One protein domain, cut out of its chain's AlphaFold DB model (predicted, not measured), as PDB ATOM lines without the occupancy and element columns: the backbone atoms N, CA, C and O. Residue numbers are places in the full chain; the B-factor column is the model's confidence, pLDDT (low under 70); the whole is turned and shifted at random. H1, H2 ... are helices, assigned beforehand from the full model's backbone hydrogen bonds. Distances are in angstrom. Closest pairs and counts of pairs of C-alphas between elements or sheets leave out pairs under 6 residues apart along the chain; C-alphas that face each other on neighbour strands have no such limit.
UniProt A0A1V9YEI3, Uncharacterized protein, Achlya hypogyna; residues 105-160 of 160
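This is residues 105 to 160 of the 160 residues of an uncharacterized protein of Achlya hypogyna (UniProt A0A1V9YEI3). A small compact body of loops, with H1 at one end, continues into an arm: residues 146 to 160, with H3, stick out from it and make the length. The unnamed residues 105 to 122 loop through the body before H1. The printed part has 56 residues with three named helices, H1, H2 and H3 in that order, and no named strand; it is all helix by class, though helices hold 24 of the 56. It is loose, with a radius of gyration of the C-alphas of 14.1 A, and spans 44 by 21 by 19 A.

H1, residues 123 to 132, begins at C-alpha (36.882, 5.248, 9.574) and is 14.2 A long. H2 is residues 142 to 146. H3, residues 150 to 158, is 12.4 A long and ends at C-alpha (70.112, 17.827, -4.280).

The three helices are apart from each other. Every O i to N i+4 pair is within hydrogen-bond range in H1 and H2, and 4 of 5 in H3.

The C-alphas farthest apart, of Ala 131 and Ser 159, are 44.9 A apart. The printed part has no cut. The link from H1 to H2 is short and that from H2 to H3 tight. Residues 105 to 106 and 156 to 160 have pLDDT under 70.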
ATOM      1  N   GLU A 105      41.350  17.187  -4.405       58.28
ATOM      2  CA  GLU A 105      40.091  16.515  -4.786       58.28
ATOM      3  C   GLU A 105      40.231  14.990  -4.710       58.28
ATOM      4  O   GLU A 105      39.305  14.275  -4.320       58.28
ATOM      5  N   ILE A 106      41.447  14.501  -4.952       65.88
ATOM      6  CA  ILE A 106      41.816  13.108  -4.765       65.88
ATOM      7  C   ILE A 106      42.290  12.916  -3.328       65.88
ATOM      8  O   ILE A 106      43.468  13.044  -3.002       65.88
ATOM      9  N   ARG A 107      41.360  12.562  -2.444       80.62
ATOM     10  CA  ARG A 107      41.727  11.970  -1.157       80.62
ATOM     11  C   ARG A 107      41.934  10.462  -1.389       80.62
ATOM     12  O   ARG A 107      40.950   9.778  -1.683       80.62
ATOM     13  N   PRO A 108      43.150   9.910  -1.239       88.62
ATOM     14  CA  PRO A 108      43.373   8.466  -1.335       88.62
ATOM     15  C   PRO A 108      42.792   7.732  -0.118       88.62
ATOM     16  O   PRO A 108      42.662   8.306   0.969       88.62
ATOM     17  N   CYS A 109      42.390   6.479  -0.313       92.44
ATOM     18  CA  CYS A 109      41.937   5.568   0.743       92.44
ATOM     19  C   CYS A 109      42.965   4.473   1.038       92.44
ATOM     20  O   CYS A 109      43.000   3.976   2.159       92.44
ATOM     21  N   TRP A 110      43.851   4.157   0.089       93.56
ATOM     22  CA  TRP A 110      44.937   3.200   0.297       93.56
ATOM     23  C   TRP A 110      46.257   3.697  -0.283       93.56
ATOM     24  O   TRP A 110      46.293   4.385  -1.310       93.56
ATOM     25  N   VAL A 111      47.358   3.301   0.356       93.38
ATOM     26  CA  VAL A 111      48.706   3.520  -0.188       93.38
ATOM     27  C   VAL A 111      48.920   2.631  -1.408       93.38
ATOM     28  O   VAL A 111      49.395   3.099  -2.441       93.38
ATOM     29  N   ASP A 112      48.563   1.350  -1.307       92.25
ATOM     30  CA  ASP A 112      48.885   0.324  -2.289       92.25
ATOM     31  C   ASP A 112      47.655  -0.373  -2.878       92.25
ATOM     32  O   ASP A 112      46.591  -0.453  -2.274       92.25
ATOM     33  N   LEU A 113      47.825  -0.929  -4.082       91.12
ATOM     34  CA  LEU A 113      46.760  -1.634  -4.805       91.12
ATOM     35  C   LEU A 113      46.275  -2.906  -4.085       91.12
ATOM     36  O   LEU A 113      45.169  -3.361  -4.349       91.12
ATOM     37  N   ALA A 114      47.079  -3.465  -3.172       92.50
ATOM     38  CA  ALA A 114      46.696  -4.621  -2.360       92.50
ATOM     39  C   ALA A 114      45.898  -4.237  -1.100       92.50
ATOM     40  O   ALA A 114      45.569  -5.121  -0.314       92.50
ATOM     41  N   LYS A 115      45.580  -2.946  -0.908       90.06
ATOM     42  CA  LYS A 115      44.769  -2.438   0.212       90.06
ATOM     43  C   LYS A 115      45.334  -2.815   1.591       90.06
ATOM     44  O   LYS A 115      44.572  -2.980   2.537       90.06
ATOM     45  N   ARG A 116      46.660  -2.951   1.711       92.25
ATOM     46  CA  ARG A 116      47.325  -3.348   2.966       92.25
ATOM     47  C   ARG A 116      47.453  -2.186   3.934       92.25
ATOM     48  O   ARG A 116      47.380  -2.387   5.140       92.25
ATOM     49  N   TRP A 117      47.649  -0.983   3.400       92.25
ATOM     50  CA  TRP A 117      47.805   0.226   4.203       92.25
ATOM     51  C   TRP A 117      46.687   1.214   3.898       92.25
ATOM     52  O   TRP A 117      46.577   1.728   2.779       92.25
ATOM     53  N   GLU A 118      45.857   1.461   4.907       92.81
ATOM     54  CA  GLU A 118      44.734   2.392   4.852       92.81
ATOM     55  C   GLU A 118      45.221   3.827   5.074       92.81
ATOM     56  O   GLU A 118      46.031   4.097   5.960       92.81
ATOM     57  N   LEU A 119      44.741   4.751   4.241       90.56
ATOM     58  CA  LEU A 119      45.134   6.164   4.248       90.56
ATOM     59  C   LEU A 119      43.925   7.111   4.338       90.56
ATOM     60  O   LEU A 119      44.068   8.333   4.259       90.56
ATOM     61  N   ALA A 120      42.708   6.574   4.481       90.50
ATOM     62  CA  ALA A 120      41.522   7.397   4.671       90.50
ATOM     63  C   ALA A 120      41.572   8.142   6.016       90.50
ATOM     64  O   ALA A 120      41.778   7.555   7.068       90.50
ATOM     65  N   HIS A 121      41.291   9.446   5.984       85.25
ATOM     66  CA  HIS A 121      41.333  10.323   7.162       85.25
ATOM     67  C   HIS A 121      40.313   9.963   8.264       85.25
ATOM     68  O   HIS A 121      40.433  10.417   9.397       85.25
ATOM     69  N   THR A 122      39.264   9.196   7.950       89.19
ATOM     70  CA  THR A 122      38.265   8.755   8.935       89.19
ATOM     71  C   THR A 122      37.806   7.334   8.643       89.19
ATOM     72  O   THR A 122      37.711   6.932   7.480       89.19
ATOM     73  N   LEU A 123      37.421   6.605   9.694       91.56
ATOM     74  CA  LEU A 123      36.882   5.248   9.574       91.56
ATOM     75  C   LEU A 123      35.626   5.206   8.690       91.56
ATOM     76  O   LEU A 123      35.499   4.358   7.812       91.56
ATOM     77  N   GLY A 124      34.722   6.178   8.844       92.12
ATOM     78  CA  GLY A 124      33.524   6.270   8.006       92.12
ATOM     79  C   GLY A 124      33.846   6.443   6.517       92.12
ATOM     80  O   GLY A 124      33.122   5.935   5.663       92.12
ATOM     81  N   ARG A 125      34.948   7.121   6.173       90.31
ATOM     82  CA  ARG A 125      35.410   7.213   4.785       90.31
ATOM     83  C   ARG A 125      36.064   5.917   4.313       90.31
ATOM     84  O   ARG A 125      35.822   5.539   3.171       90.31
ATOM     85  N   GLN A 126      36.812   5.235   5.176       93.44
ATOM     86  CA  GLN A 126      37.401   3.931   4.866       93.44
ATOM     87  C   GLN A 126      36.322   2.902   4.499       93.44
ATOM     88  O   GLN A 126      36.408   2.265   3.451       93.44
ATOM     89  N   LEU A 127      35.243   2.840   5.287       93.88
ATOM     90  CA  LEU A 127      34.092   1.969   5.025       93.88
ATOM     91  C   LEU A 127      33.360   2.326   3.722       93.88
ATOM     92  O   LEU A 127      32.955   1.447   2.966       93.88
ATOM     93  N   ARG A 128      33.205   3.619   3.411       91.94
ATOM     94  CA  ARG A 128      32.632   4.031   2.117       91.94
ATOM     95  C   ARG A 128      33.532   3.648   0.947       91.94
ATOM     96  O   ARG A 128      33.024   3.209  -0.079       91.94
ATOM     97  N   CYS A 129      34.844   3.808   1.100       92.12
ATOM     98  CA  CYS A 129      35.808   3.456   0.068       92.12
ATOM     99  C   CYS A 129      35.804   1.952  -0.217       92.12
ATOM    100  O   CYS A 129      35.774   1.566  -1.385       92.12
ATOM    101  N   SER A 130      35.780   1.107   0.818       91.81
ATOM    102  CA  SER A 130      35.703  -0.346   0.640       91.81
ATOM    103  C   SER A 130      34.382  -0.784   0.001       91.81
ATOM    104  O   SER A 130      34.396  -1.683  -0.835       91.81
ATOM    105  N   ALA A 131      33.272  -0.115   0.331       93.62
ATOM    106  CA  ALA A 131      31.950  -0.454  -0.187       93.62
ATOM    107  C   ALA A 131      31.665   0.062  -1.611       93.62
ATOM    108  O   ALA A 131      30.962  -0.611  -2.360       93.62
ATOM    109  N   LYS A 132      32.147   1.258  -1.983       91.62
ATOM    110  CA  LYS A 132      31.717   1.958  -3.215       91.62
ATOM    111  C   LYS A 132      32.837   2.311  -4.194       91.62
ATOM    112  O   LYS A 132      32.572   2.424  -5.381       91.62
ATOM    113  N   GLU A 133      34.073   2.463  -3.726       88.38
ATOM    114  CA  GLU A 133      35.180   3.017  -4.530       88.38
ATOM    115  C   GLU A 133      36.341   2.027  -4.699       88.38
ATOM    116  O   GLU A 133      37.404   2.372  -5.201       88.38
ATOM    117  N   ALA A 134      36.153   0.769  -4.303       85.50
ATOM    118  CA  ALA A 134      37.186  -0.264  -4.319       85.50
ATOM    119  C   ALA A 134      37.791  -0.545  -5.710       85.50
ATOM    120  O   ALA A 134      38.879  -1.125  -5.768       85.50
ATOM    121  N   ALA A 135      37.087  -0.169  -6.783       86.88
ATOM    122  CA  ALA A 135      37.503  -0.287  -8.183       86.88
ATOM    123  C   ALA A 135      37.964   1.049  -8.804       86.88
ATOM    124  O   ALA A 135      38.437   1.068  -9.939       86.88
ATOM    125  N   ASN A 136      37.835   2.168  -8.087       88.25
ATOM    126  CA  ASN A 136      38.236   3.481  -8.578       88.25
ATOM    127  C   ASN A 136      39.758   3.638  -8.461       88.25
ATOM    128  O   ASN A 136      40.305   3.609  -7.364       88.25
ATOM    129  N   GLY A 137      40.467   3.833  -9.573       85.00
ATOM    130  CA  GLY A 137      41.926   3.997  -9.563       85.00
ATOM    131  C   GLY A 137      42.416   5.226  -8.784       85.00
ATOM    132  O   GLY A 137      43.537   5.214  -8.275       85.00
ATOM    133  N   ALA A 138      41.577   6.257  -8.633       86.19
ATOM    134  CA  ALA A 138      41.940   7.506  -7.965       86.19
ATOM    135  C   ALA A 138      42.109   7.361  -6.442       86.19
ATOM    136  O   ALA A 138      42.788   8.169  -5.814       86.19
ATOM    137  N   VAL A 139      41.534   6.329  -5.816       90.75
ATOM    138  CA  VAL A 139      41.647   6.126  -4.356       90.75
ATOM    139  C   VAL A 139      42.961   5.461  -3.927       90.75
ATOM    140  O   VAL A 139      43.190   5.282  -2.727       90.75
ATOM    141  N   PHE A 140      43.822   5.106  -4.883       91.69
ATOM    142  CA  PHE A 140      45.121   4.490  -4.638       91.69
ATOM    143  C   PHE A 140      46.248   5.483  -4.896       91.69
ATOM    144  O   PHE A 140      46.332   6.086  -5.962       91.69
ATOM    145  N   LEU A 141      47.176   5.594  -3.949       90.75
ATOM    146  CA  LEU A 141      48.332   6.479  -4.097       90.75
ATOM    147  C   LEU A 141      49.443   5.861  -4.972       90.75
ATOM    148  O   LEU A 141      50.156   6.568  -5.682       90.75
ATOM    149  N   LYS A 142      49.579   4.530  -4.961       91.06
ATOM    150  CA  LYS A 142      50.637   3.794  -5.673       91.06
ATOM    151  C   LYS A 142      50.759   4.108  -7.175       91.06
ATOM    152  O   LYS A 142      51.897   4.252  -7.614       91.06
ATOM    153  N   PRO A 143      49.682   4.207  -7.979       88.56
ATOM    154  CA  PRO A 143      49.799   4.579  -9.392       88.56
ATOM    155  C   PRO A 143      50.423   5.963  -9.592       88.56
ATOM    156  O   PRO A 143      51.297   6.113 -10.439       88.56
ATOM    157  N   VAL A 144      50.045   6.938  -8.760       85.81
ATOM    158  CA  VAL A 144      50.612   8.294  -8.796       85.81
ATOM    159  C   VAL A 144      52.106   8.246  -8.488       85.81
ATOM    160  O   VAL A 144      52.904   8.754  -9.265       85.81
ATOM    161  N   LEU A 145      52.500   7.555  -7.413       86.56
ATOM    162  CA  LEU A 145      53.909   7.425  -7.020       86.56
ATOM    163  C   LEU A 145      54.749   6.635  -8.036       86.56
ATOM    164  O   LEU A 145      55.945   6.865  -8.152       86.56
ATOM    165  N   ARG A 146      54.152   5.709  -8.790       88.19
ATOM    166  CA  ARG A 146      54.857   4.973  -9.855       88.19
ATOM    167  C   ARG A 146      55.031   5.775 -11.140       88.19
ATOM    168  O   ARG A 146      55.887   5.416 -11.937       88.19
ATOM    169  N   ASN A 147      54.240   6.827 -11.333       88.00
ATOM    170  CA  ASN A 147      54.331   7.699 -12.501       88.00
ATOM    171  C   ASN A 147      55.342   8.849 -12.313       88.00
ATOM    172  O   ASN A 147      55.498   9.692 -13.193       88.00
ATOM    173  N   VAL A 148      56.021   8.903 -11.163       86.25
ATOM    174  CA  VAL A 148      57.078   9.877 -10.875       86.25
ATOM    175  C   VAL A 148      58.435   9.285 -11.266       86.25
ATOM    176  O   VAL A 148      58.781   8.186 -10.834       86.25
ATOM    177  N   GLN A 149      59.225  10.023 -12.052       89.75
ATOM    178  CA  GLN A 149      60.637   9.703 -12.286       89.75
ATOM    179  C   GLN A 149      61.454  10.085 -11.048       89.75
ATOM    180  O   GLN A 149      61.870  11.234 -10.897       89.75
ATOM    181  N   TRP A 150      61.650   9.126 -10.143       85.00
ATOM    182  CA  TRP A 150      62.280   9.367  -8.843       85.00
ATOM    183  C   TRP A 150      63.727   9.845  -8.949       85.00
ATOM    184  O   TRP A 150      64.115  10.721  -8.185       85.00
ATOM    185  N   ASP A 151      64.487   9.355  -9.929       87.75
ATOM    186  CA  ASP A 151      65.882   9.764 -10.125       87.75
ATOM    187  C   ASP A 151      65.984  11.258 -10.461       87.75
ATOM    188  O   ASP A 151      66.774  11.982  -9.859       87.75
ATOM    189  N   LEU A 152      65.123  11.754 -11.359       82.38
ATOM    190  CA  LEU A 152      65.032  13.187 -11.668       82.38
ATOM    191  C   LEU A 152      64.492  13.996 -10.485       82.38
ATOM    192  O   LEU A 152      64.955  15.103 -10.226       82.38
ATOM    193  N   PHE A 153      63.511  13.451  -9.767       77.31
ATOM    194  CA  PHE A 153      62.896  14.126  -8.628       77.31
ATOM    195  C   PHE A 153      63.893  14.345  -7.479       77.31
ATOM    196  O   PHE A 153      63.975  15.449  -6.943       77.31
ATOM    197  N   MET A 154      64.676  13.319  -7.135       79.31
ATOM    198  CA  MET A 154      65.662  13.384  -6.053       79.31
ATOM    199  C   MET A 154      66.874  14.239  -6.445       79.31
ATOM    200  O   MET A 154      67.276  15.114  -5.684       79.31
ATOM    201  N   THR A 155      67.400  14.079  -7.665       76.44
ATOM    202  CA  THR A 155      68.560  14.866  -8.136       76.44
ATOM    203  C   THR A 155      68.256  16.355  -8.289       76.44
ATOM    204  O   THR A 155      69.115  17.187  -7.990       76.44
ATOM    205  N   TYR A 156      67.036  16.723  -8.697       66.62
ATOM    206  CA  TYR A 156      66.613  18.124  -8.701       66.62
ATOM    207  C   TYR A 156      66.714  18.743  -7.300       66.62
ATOM    208  O   TYR A 156      67.188  19.870  -7.168       66.62
ATOM    209  N   GLN A 157      66.330  17.996  -6.263       59.75
ATOM    210  CA  GLN A 157      66.346  18.464  -4.879       59.75
ATOM    211  C   GLN A 157      67.767  18.607  -4.308       59.75
ATOM    212  O   GLN A 157      68.010  19.534  -3.542       59.75
ATOM    213  N   ASP A 158      68.707  17.755  -4.721       57.03
ATOM    214  CA  ASP A 158      70.112  17.827  -4.280       57.03
ATOM    215  C   ASP A 158      70.913  18.917  -5.013       57.03
ATOM    216  O   ASP A 158      71.894  19.448  -4.495       57.03
ATOM    217  N   SER A 159      70.494  19.272  -6.232       52.53
ATOM    218  CA  SER A 159      71.110  20.347  -7.027       52.53
ATOM    219  C   SER A 159      70.684  21.762  -6.608       52.53
ATOM    220  O   SER A 159      71.209  22.753  -7.129       52.53
ATOM    221  N   THR A 160      69.730  21.861  -5.676       47.28
ATOM    222  CA  THR A 160      69.335  23.101  -5.006       47.28
ATOM    223  C   THR A 160      69.988  23.205  -3.643       47.28
ATOM    224  O   THR A 160      70.701  24.207  -3.427       47.28
TER     225      THR A 160